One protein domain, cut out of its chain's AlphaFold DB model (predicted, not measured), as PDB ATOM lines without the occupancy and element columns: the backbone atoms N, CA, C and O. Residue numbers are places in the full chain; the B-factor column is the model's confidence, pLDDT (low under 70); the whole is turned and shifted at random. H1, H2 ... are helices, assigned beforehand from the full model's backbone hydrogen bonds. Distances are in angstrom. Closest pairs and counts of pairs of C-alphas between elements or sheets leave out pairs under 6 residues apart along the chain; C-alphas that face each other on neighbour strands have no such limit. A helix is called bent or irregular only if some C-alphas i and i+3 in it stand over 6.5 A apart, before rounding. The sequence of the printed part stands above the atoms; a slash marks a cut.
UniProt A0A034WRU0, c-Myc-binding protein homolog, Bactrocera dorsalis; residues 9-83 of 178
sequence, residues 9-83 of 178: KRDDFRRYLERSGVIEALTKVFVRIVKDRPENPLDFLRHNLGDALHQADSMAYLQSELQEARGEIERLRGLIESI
ATOM      1  N   LYS A   9     376.463 303.008 839.991       89.25
ATOM      2  CA  LYS A   9     376.977 302.461 841.260       89.25
ATOM      3  C   LYS A   9     377.665 301.106 841.075       89.25
ATOM      4  O   LYS A   9     378.561 300.751 841.840       89.25
ATOM      5  N   ARG A  10     377.253 300.335 840.063       88.81
ATOM      6  CA  ARG A  10     377.874 299.050 839.715       88.81
ATOM      7  C   ARG A  10     379.147 299.226 838.893       88.81
ATOM      8  O   ARG A  10     380.053 298.412 839.059       88.81
ATOM      9  N   ASP A  11     379.233 300.258 838.053       91.19
ATOM     10  CA  ASP A  11     380.472 300.586 837.336       91.19
ATOM     11  C   ASP A  11     381.530 301.152 838.296       91.19
ATOM     12  O   ASP A  11     382.678 300.723 838.256       91.19
ATOM     13  N   ASP A  12     381.140 302.007 839.246       93.44
ATOM     14  CA  ASP A  12     382.032 302.523 840.293       93.44
ATOM     15  C   ASP A  12     382.611 301.401 841.168       93.44
ATOM     16  O   ASP A  12     383.826 301.336 841.382       93.44
ATOM     17  N   PHE A  13     381.768 300.467 841.630       93.69
ATOM     18  CA  PHE A  13     382.228 299.313 842.410       93.69
ATOM     19  C   PHE A  13     383.111 298.366 841.581       93.69
ATOM     20  O   PHE A  13     384.122 297.871 842.080       93.69
ATOM     21  N   ARG A  14     382.799 298.169 840.291       93.19
ATOM     22  CA  ARG A  14     383.667 297.431 839.360       93.19
ATOM     23  C   ARG A  14     385.039 298.105 839.236       93.19
ATOM     24  O   ARG A  14     386.051 297.453 839.476       93.19
ATOM     25  N   ARG A  15     385.080 299.410 838.950       94.75
ATOM     26  CA  ARG A  15     386.312 300.217 838.833       94.75
ATOM     27  C   ARG A  15     387.114 300.292 840.126       94.75
ATOM     28  O   ARG A  15     388.310 300.578 840.086       94.75
ATOM     29  N   TYR A  16     386.472 300.117 841.278       95.88
ATOM     30  CA  TYR A  16     387.159 299.961 842.556       95.88
ATOM     31  C   TYR A  16     387.883 298.608 842.620       95.88
ATOM     32  O   TYR A  16     389.095 298.602 842.807       95.88
ATOM     33  N   LEU A  17     387.183 297.495 842.364       94.56
ATOM     34  CA  LEU A  17     387.766 296.141 842.374       94.56
ATOM     35  C   LEU A  17     388.816 295.900 841.274       94.56
ATOM     36  O   LEU A  17     389.710 295.072 841.443       94.56
ATOM     37  N   GLU A  18     388.715 296.606 840.146       91.62
ATOM     38  CA  GLU A  18     389.736 296.603 839.093       91.62
ATOM     39  C   GLU A  18     390.987 297.384 839.527       91.62
ATOM     40  O   GLU A  18     392.095 296.869 839.403       91.62
ATOM     41  N   ARG A  19     390.836 298.586 840.111       93.88
ATOM     42  CA  ARG A  19     391.977 299.389 840.600       93.88
ATOM     43  C   ARG A  19     392.674 298.794 841.823       93.88
ATOM     44  O   ARG A  19     393.865 299.023 841.987       93.88
ATOM     45  N   SER A  20     391.964 298.047 842.669       89.81
ATOM     46  CA  SER A  20     392.560 297.316 843.794       89.81
ATOM     47  C   SER A  20     393.122 295.941 843.408       89.81
ATOM     48  O   SER A  20     393.566 295.203 844.281       89.81
ATOM     49  N   GLY A  21     393.089 295.563 842.123       88.81
ATOM     50  CA  GLY A  21     393.641 294.296 841.629       88.81
ATOM     51  C   GLY A  21     392.852 293.039 842.019       88.81
ATOM     52  O   GLY A  21     393.210 291.944 841.589       88.81
ATOM     53  N   VAL A  22     391.752 293.163 842.770       90.12
ATOM     54  CA  VAL A  22     390.953 292.024 843.262       90.12
ATOM     55  C   VAL A  22     390.405 291.175 842.110       90.12
ATOM     56  O   VAL A  22     390.412 289.947 842.195       90.12
ATOM     57  N   ILE A  23     389.984 291.803 841.005       91.31
ATOM     58  CA  ILE A  23     389.533 291.080 839.802       91.31
ATOM     59  C   ILE A  23     390.671 290.264 839.168       91.31
ATOM     60  O   ILE A  23     390.443 289.128 838.754       91.31
ATOM     61  N   GLU A  24     391.892 290.801 839.132       87.56
ATOM     62  CA  GLU A  24     393.064 290.123 838.561       87.56
ATOM     63  C   GLU A  24     393.516 288.958 839.454       87.56
ATOM     64  O   GLU A  24     393.701 287.845 838.968       87.56
ATOM     65  N   ALA A  25     393.587 289.162 840.775       87.44
ATOM     66  CA  ALA A  25     393.923 288.107 841.732       87.44
ATOM     67  C   ALA A  25     392.926 286.931 841.678       87.44
ATOM     68  O   ALA A  25     393.335 285.772 841.574       87.44
ATOM     69  N   LEU A  26     391.616 287.214 841.660       90.81
ATOM     70  CA  LEU A  26     390.581 286.189 841.477       90.81
ATOM     71  C   LEU A  26     390.727 285.473 840.124       90.81
ATOM     72  O   LEU A  26     390.645 284.246 840.063       90.81
ATOM     73  N   THR A  27     390.998 286.219 839.048       90.50
ATOM     74  CA  THR A  27     391.209 285.659 837.702       90.50
ATOM     75  C   THR A  27     392.407 284.711 837.663       90.50
ATOM     76  O   THR A  27     392.261 283.583 837.188       90.50
ATOM     77  N   LYS A  28     393.559 285.104 838.227       88.62
ATOM     78  CA  LYS A  28     394.754 284.249 838.351       88.62
ATOM     79  C   LYS A  28     394.430 282.915 839.034       88.62
ATOM     80  O   LYS A  28     394.779 281.857 838.502       88.62
ATOM     81  N   VAL A  29     393.729 282.939 840.172       89.31
ATOM     82  CA  VAL A  29     393.393 281.710 840.916       89.31
ATOM     83  C   VAL A  29     392.371 280.850 840.169       89.31
ATOM     84  O   VAL A  29     392.555 279.634 840.096       89.31
ATOM     85  N   PHE A  30     391.348 281.433 839.537       91.31
ATOM     86  CA  PHE A  30     390.402 280.658 838.724       91.31
ATOM     87  C   PHE A  30     391.063 280.032 837.487       91.31
ATOM     88  O   PHE A  30     390.822 278.860 837.204       91.31
ATOM     89  N   VAL A  31     391.956 280.750 836.794       90.44
ATOM     90  CA  VAL A  31     392.763 280.192 835.692       90.44
ATOM     91  C   VAL A  31     393.612 279.015 836.176       90.44
ATOM     92  O   VAL A  31     393.762 278.031 835.450       90.44
ATOM     93  N   ARG A  32     394.136 279.075 837.405       89.00
ATOM     94  CA  ARG A  32     394.893 277.975 838.008       89.00
ATOM     95  C   ARG A  32     394.009 276.773 838.362       89.00
ATOM     96  O   ARG A  32     394.348 275.662 837.976       89.00
ATOM     97  N   ILE A  33     392.836 276.977 838.969       92.31
ATOM     98  CA  ILE A  33     391.857 275.901 839.238       92.31
ATOM     99  C   ILE A  33     391.418 275.202 837.936       92.31
ATOM    100  O   ILE A  33     391.299 273.978 837.903       92.31
ATOM    101  N   VAL A  34     391.217 275.954 836.848       93.62
ATOM    102  CA  VAL A  34     390.825 275.409 835.532       93.62
ATOM    103  C   VAL A  34     391.923 274.538 834.900       93.62
ATOM    104  O   VAL A  34     391.594 273.559 834.222       93.62
ATOM    105  N   LYS A  35     393.201 274.872 835.131       92.50
ATOM    106  CA  LYS A  35     394.372 274.095 834.686       92.50
ATOM    107  C   LYS A  35     394.609 272.866 835.562       92.50
ATOM    108  O   LYS A  35     394.599 271.748 835.056       92.50
ATOM    109  N   ASP A  36     394.794 273.092 836.860       89.12
ATOM    110  CA  ASP A  36     395.320 272.108 837.810       89.12
ATOM    111  C   ASP A  36     394.231 271.114 838.270       89.12
ATOM    112  O   ASP A  36     394.550 270.029 838.749       89.12
ATOM    113  N   ARG A  37     392.944 271.478 838.114       93.00
ATOM    114  CA  ARG A  37     391.743 270.689 838.470       93.00
ATOM    115  C   ARG A  37     391.851 269.946 839.817       93.00
ATOM    116  O   ARG A  37     391.663 268.729 839.856       93.00
ATOM    117  N   PRO A  38     392.129 270.661 840.924       90.56
ATOM    118  CA  PRO A  38     392.241 270.055 842.247       90.56
ATOM    119  C   PRO A  38     390.933 269.376 842.669       90.56
ATOM    120  O   PRO A  38     389.849 269.906 842.427       90.56
ATOM    121  N   GLU A  39     391.051 268.244 843.367       90.56
ATOM    122  CA  GLU A  39     389.927 267.470 843.919       90.56
ATOM    123  C   GLU A  39     389.002 268.328 844.803       90.56
ATOM    124  O   GLU A  39     387.781 268.241 844.703       90.56
ATOM    125  N   ASN A  40     389.593 269.217 845.610       91.75
ATOM    126  CA  ASN A  40     388.890 270.132 846.509       91.75
ATOM    127  C   ASN A  40     389.138 271.602 846.097       91.75
ATOM    128  O   ASN A  40     390.013 272.274 846.654       91.75
ATOM    129  N   PRO A  41     388.388 272.141 845.112       89.25
ATOM    130  CA  PRO A  41     388.645 273.473 844.556       89.25
ATOM    131  C   PRO A  41     388.330 274.620 845.527       89.25
ATOM    132  O   PRO A  41     388.915 275.693 845.399       89.25
ATOM    133  N   LEU A  42     387.447 274.408 846.512       89.12
ATOM    134  CA  LEU A  42     387.144 275.411 847.542       89.12
ATOM    135  C   LEU A  42     388.326 275.626 848.494       89.12
ATOM    136  O   LEU A  42     388.679 276.768 848.779       89.12
ATOM    137  N   ASP A  43     388.989 274.556 848.934       88.19
ATOM    138  CA  ASP A  43     390.187 274.689 849.763       88.19
ATOM    139  C   ASP A  43     391.373 275.210 848.955       88.19
ATOM    140  O   ASP A  43     392.120 276.051 849.455       88.19
ATOM    141  N   PHE A  44     391.506 274.827 847.683       88.88
ATOM    142  CA  PHE A  44     392.490 275.445 846.792       88.88
ATOM    143  C   PHE A  44     392.305 276.970 846.704       88.88
ATOM    144  O   PHE A  44     393.276 277.720 846.832       88.88
ATOM    145  N   LEU A  45     391.060 277.434 846.540       87.56
ATOM    146  CA  LEU A  45     390.710 278.855 846.504       87.56
ATOM    147  C   LEU A  45     391.086 279.563 847.818       87.56
ATOM    148  O   LEU A  45     391.693 280.629 847.772       87.56
ATOM    149  N   ARG A  46     390.804 278.951 848.978       85.94
ATOM    150  CA  ARG A  46     391.165 279.494 850.305       85.94
ATOM    151  C   ARG A  46     392.678 279.674 850.466       85.94
ATOM    152  O   ARG A  46     393.114 280.757 850.842       85.94
ATOM    153  N   HIS A  47     393.475 278.658 850.131       84.94
ATOM    154  CA  HIS A  47     394.937 278.727 850.257       84.94
ATOM    155  C   HIS A  47     395.572 279.730 849.279       84.94
ATOM    156  O   HIS A  47     396.507 280.435 849.650       84.94
ATOM    157  N   ASN A  48     395.068 279.826 848.043       83.31
ATOM    158  CA  ASN A  48     395.644 280.723 847.033       83.31
ATOM    159  C   ASN A  48     395.193 282.189 847.201       83.31
ATOM    160  O   ASN A  48     395.941 283.078 846.807       83.31
ATOM    161  N   LEU A  49     394.016 282.468 847.780       82.12
ATOM    162  CA  LEU A  49     393.569 283.845 848.049       82.12
ATOM    163  C   LEU A  49     394.026 284.402 849.406       82.12
ATOM    164  O   LEU A  49     394.082 285.621 849.539       82.12
ATOM    165  N   GLY A  50     394.309 283.551 850.400       69.62
ATOM    166  CA  GLY A  50     394.533 283.985 851.786       69.62
ATOM    167  C   GLY A  50     395.763 284.876 851.991       69.62
ATOM    168  O   GLY A  50     395.635 285.945 852.568       69.62
ATOM    169  N   ASP A  51     396.922 284.443 851.485       62.00
ATOM    170  CA  ASP A  51     398.212 285.161 851.585       62.00
ATOM    171  C   ASP A  51     399.193 284.731 850.476       62.00
ATOM    172  O   ASP A  51     399.881 285.550 849.860       62.00
ATOM    173  N   ALA A  52     399.238 283.422 850.196       60.62
ATOM    174  CA  ALA A  52     400.322 282.778 849.453       60.62
ATOM    175  C   ALA A  52     400.588 283.340 848.043       60.62
ATOM    176  O   ALA A  52     401.740 283.356 847.614       60.62
ATOM    177  N   LEU A  53     399.566 283.810 847.315       64.38
ATOM    178  CA  LEU A  53     399.751 284.342 845.958       64.38
ATOM    179  C   LEU A  53     400.495 285.687 845.952       64.38
ATOM    180  O   LEU A  53     401.418 285.866 845.163       64.38
ATOM    181  N   HIS A  54     400.136 286.607 846.853       64.88
ATOM    182  CA  HIS A  54     400.832 287.893 846.977       64.88
ATOM    183  C   HIS A  54     402.255 287.702 847.502       64.88
ATOM    184  O   HIS A  54     403.181 288.343 847.010       64.88
ATOM    185  N   GLN A  55     402.442 286.786 848.458       65.31
ATOM    186  CA  GLN A  55     403.764 286.463 848.985       65.31
ATOM    187  C   GLN A  55     404.670 285.830 847.916       65.31
ATOM    188  O   GLN A  55     405.836 286.204 847.831       65.31
ATOM    189  N   ALA A  56     404.153 284.935 847.067       70.12
ATOM    190  CA  ALA A  56     404.927 284.308 845.996       70.12
ATOM    191  C   ALA A  56     405.332 285.298 844.887       70.12
ATOM    192  O   ALA A  56     406.520 285.383 844.570       70.12
ATOM    193  N   ASP A  57     404.383 286.072 844.340       71.56
ATOM    194  CA  ASP A  57     404.668 287.063 843.287       71.56
ATOM    195  C   ASP A  57     405.650 288.145 843.803       71.56
ATOM    196  O   ASP A  57     406.598 288.508 843.107       71.56
ATOM    197  N   SER A  58     405.477 288.610 845.050       77.56
ATOM    198  CA  SER A  58     406.356 289.606 845.689       77.56
ATOM    199  C   SER A  58     407.755 289.057 846.004       77.56
ATOM    200  O   SER A  58     408.760 289.696 845.694       77.56
ATOM    201  N   MET A  59     407.849 287.845 846.564       83.12
ATOM    202  CA  MET A  59     409.138 287.217 846.876       83.12
ATOM    203  C   MET A  59     409.953 286.938 845.608       83.12
ATOM    204  O   MET A  59     411.162 287.147 845.620       83.12
ATOM    205  N   ALA A  60     409.314 286.510 844.514       85.50
ATOM    206  CA  ALA A  60     409.993 286.289 843.239       85.50
ATOM    207  C   ALA A  60     410.548 287.596 842.643       85.50
ATOM    208  O   ALA A  60     411.686 287.620 842.172       85.50
ATOM    209  N   TYR A  61     409.782 288.693 842.715       87.69
ATOM    210  CA  TYR A  61     410.255 290.024 842.319       87.69
ATOM    211  C   TYR A  61     411.466 290.465 843.158       87.69
ATOM    212  O   TYR A  61     412.521 290.769 842.604       87.69
ATOM    213  N   LEU A  62     411.351 290.408 844.489       90.69
ATOM    214  CA  LEU A  62     412.409 290.842 845.407       90.69
ATOM    215  C   LEU A  62     413.678 289.976 845.299       90.69
ATOM    216  O   LEU A  62     414.788 290.479 845.442       90.69
ATOM    217  N   GLN A  63     413.544 288.678 845.003       93.00
ATOM    218  CA  GLN A  63     414.684 287.805 844.704       93.00
ATOM    219  C   GLN A  63     415.397 288.208 843.405       93.00
ATOM    220  O   GLN A  63     416.627 288.186 843.369       93.00
ATOM    221  N   SER A  64     414.655 288.616 842.370       93.25
ATOM    222  CA  SER A  64     415.235 289.133 841.123       93.25
ATOM    223  C   SER A  64     415.981 290.450 841.353       93.25
ATOM    224  O   SER A  64     417.116 290.589 840.907       93.25
ATOM    225  N   GLU A  65     415.383 291.385 842.095       94.38
ATOM    226  CA  GLU A  65     415.988 292.680 842.443       94.38
ATOM    227  C   GLU A  65     417.261 292.503 843.294       94.38
ATOM    228  O   GLU A  65     418.298 293.102 843.009       94.38
ATOM    229  N   LEU A  66     417.242 291.593 844.278       94.44
ATOM    230  CA  LEU A  66     418.432 291.230 845.057       94.44
ATOM    231  C   LEU A  66     419.519 290.551 844.211       94.44
ATOM    232  O   LEU A  66     420.704 290.734 844.495       94.44
ATOM    233  N   GLN A  67     419.155 289.760 843.197       95.38
ATOM    234  CA  GLN A  67     420.122 289.147 842.283       95.38
ATOM    235  C   GLN A  67     420.759 290.194 841.357       95.38
ATOM    236  O   GLN A  67     421.975 290.178 841.180       95.38
ATOM    237  N   GLU A  68     419.966 291.118 840.812       95.81
ATOM    238  CA  GLU A  68     420.446 292.223 839.975       95.81
ATOM    239  C   GLU A  68     421.374 293.157 840.764       95.81
ATOM    240  O   GLU A  68     422.506 293.397 840.344       95.81
ATOM    241  N   ALA A  69     420.966 293.581 841.966       94.25
ATOM    242  CA  ALA A  69     421.790 294.406 842.846       94.25
ATOM    243  C   ALA A  69     423.112 293.716 843.236       94.25
ATOM    244  O   ALA A  69     424.163 294.355 843.247       94.25
ATOM    245  N   ARG A  70     423.094 292.402 843.514       94.75
ATOM    246  CA  ARG A  70     424.319 291.625 843.788       94.75
ATOM    247  C   ARG A  70     425.228 291.524 842.564       94.75
ATOM    248  O   ARG A  70     426.433 291.700 842.717       94.75
ATOM    249  N   GLY A  71     424.666 291.296 841.378       95.56
ATOM    250  CA  GLY A  71     425.419 291.258 840.122       95.56
ATOM    251  C   GLY A  71     426.057 292.605 839.774       95.56
ATOM    252  O   GLY A  71     427.208 292.645 839.349       95.56
ATOM    253  N   GLU A  72     425.364 293.718 840.023       94.44
ATOM    254  CA  GLU A  72     425.924 295.061 839.834       94.44
ATOM    255  C   GLU A  72     427.004 295.386 840.880       94.44
ATOM    256  O   GLU A  72     428.040 295.946 840.529       94.44
ATOM    257  N   ILE A  73     426.839 294.964 842.142       93.19
ATOM    258  CA  ILE A  73     427.895 295.055 843.167       93.19
ATOM    259  C   ILE A  73     429.134 294.245 842.752       93.19
ATOM    260  O   ILE A  73     430.252 294.740 842.886       93.19
ATOM    261  N   GLU A  74     428.966 293.029 842.229       92.31
ATOM    262  CA  GLU A  74     430.070 292.198 841.727       92.31
ATOM    263  C   GLU A  74     430.755 292.845 840.510       92.31
ATOM    264  O   GLU A  74     431.981 292.975 840.488       92.31
ATOM    265  N   ARG A  75     429.977 293.357 839.547       92.94
ATOM    266  CA  ARG A  75     430.481 294.076 838.367       92.94
ATOM    267  C   ARG A  75     431.251 295.346 838.745       92.94
ATOM    268  O   ARG A  75     432.292 295.629 838.152       92.94
ATOM    269  N   LEU A  76     430.755 296.114 839.717       91.62
ATOM    270  CA  LEU A  76     431.424 297.308 840.235       91.62
ATOM    271  C   LEU A  76     432.700 296.946 840.999       91.62
ATOM    272  O   LEU A  76     433.720 297.595 840.788       91.62
ATOM    273  N   ARG A  77     432.685 295.891 841.823       88.88
ATOM    274  CA  ARG A  77     433.880 295.395 842.526       88.88
ATOM    275  C   ARG A  77     434.964 294.946 841.550       88.88
ATOM    276  O   ARG A  77     436.083 295.427 841.667       88.88
ATOM    277  N   GLY A  78     434.632 294.132 840.546       89.25
ATOM    278  CA  GLY A  78     435.589 293.717 839.513       89.25
ATOM    279  C   GLY A  78     436.124 294.889 838.678       89.25
ATOM    280  O   GLY A  78     437.297 294.904 838.310       89.25
ATOM    281  N   LEU A  79     435.302 295.917 838.426       88.69
ATOM    282  CA  LEU A  79     435.762 297.146 837.774       88.69
ATOM    283  C   LEU A  79     436.742 297.931 838.663       88.69
ATOM    284  O   LEU A  79     437.777 298.363 838.164       88.69
ATOM    285  N   ILE A  80     436.457 298.081 839.960       88.31
ATOM    286  CA  ILE A  80     437.361 298.745 840.912       88.31
ATOM    287  C   ILE A  80     438.672 297.958 841.043       88.31
ATOM    288  O   ILE A  80     439.734 298.553 840.917       88.31
ATOM    289  N   GLU A  81     438.618 296.631 841.197       86.81
ATOM    290  CA  GLU A  81     439.802 295.758 841.253       86.81
ATOM    291  C   GLU A  81     440.688 295.894 840.000       86.81
ATOM    292  O   GLU A  81     441.914 295.869 840.101       86.81
ATOM    293  N   SER A  82     440.080 296.109 838.827       83.50
ATOM    294  CA  SER A  82     440.801 296.329 837.565       83.50
ATOM    295  C   SER A  82     441.429 297.725 837.402       83.50
ATOM    296  O   SER A  82     442.211 297.921 836.470       83.50
ATOM    297  N   ILE A  83     441.085 298.687 838.268       86.88
ATOM    298  CA  ILE A  83     441.547 300.085 838.209       86.88
ATOM    299  C   ILE A  83     442.472 300.403 839.395       86.88
ATOM    300  O   ILE A  83     443.618 300.789 839.177       86.88
TER     301      ILE A  83
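This is residues 9 to 83 of the 178 residues of the protein "c-Myc-binding protein homolog" of Bactrocera dorsalis (UniProt A0A034WRU0). A long helical arm, H3b, sticks out with residues 55 to 83 from a small helical hairpin of H2 and H3a, while H1 makes a corner with the start of H2. The arm makes the length of this extended, flat model, 63 by 37 by 18 A, with a radius of gyration of the C-alphas of 20.0 A. The printed part has 75 residues with three named helices, H1, H2, H3 in chain order, and no named strand: all helix.

Look first at H3, residues 41 to 81, assigned as one helix by its hydrogen bonds but bent, with C-alphas 50 and 53 7.8 A apart. Its arms, H3a, residues 41 to 50, and H3b, residues 53 to 81, stand at a steep tilt of 47 degrees. H3a touches H2, residues 22 to 36, as a hairpin, opposite ways at a steep tilt of 40 degrees; their closest C-alphas, of Val 29 and Asn 48, are 6.6 A apart. H1, residues 9 to 19, is close to but not clearly touching H2; the closest C-alphas, of Leu 17 and Ile 23, are 5.9 A apart. In H1, H2, H3a and H3b every O i to N i+4 pair is within hydrogen-bond range.

Find C-alpha 53 at (399.751, 284.342, 845.958); from there H3b runs 41.9 A to C-alpha 81 at (439.802, 295.758, 841.253). H3a spans 14.1 A, H2 21.1 A and H1 15.3 A.

The C-alphas of Lys 9 and Ile 83, the two farthest apart, are 64.7 A apart. The printed part has no cut, both links are tight, and residues 50 to 55 have pLDDT under 70.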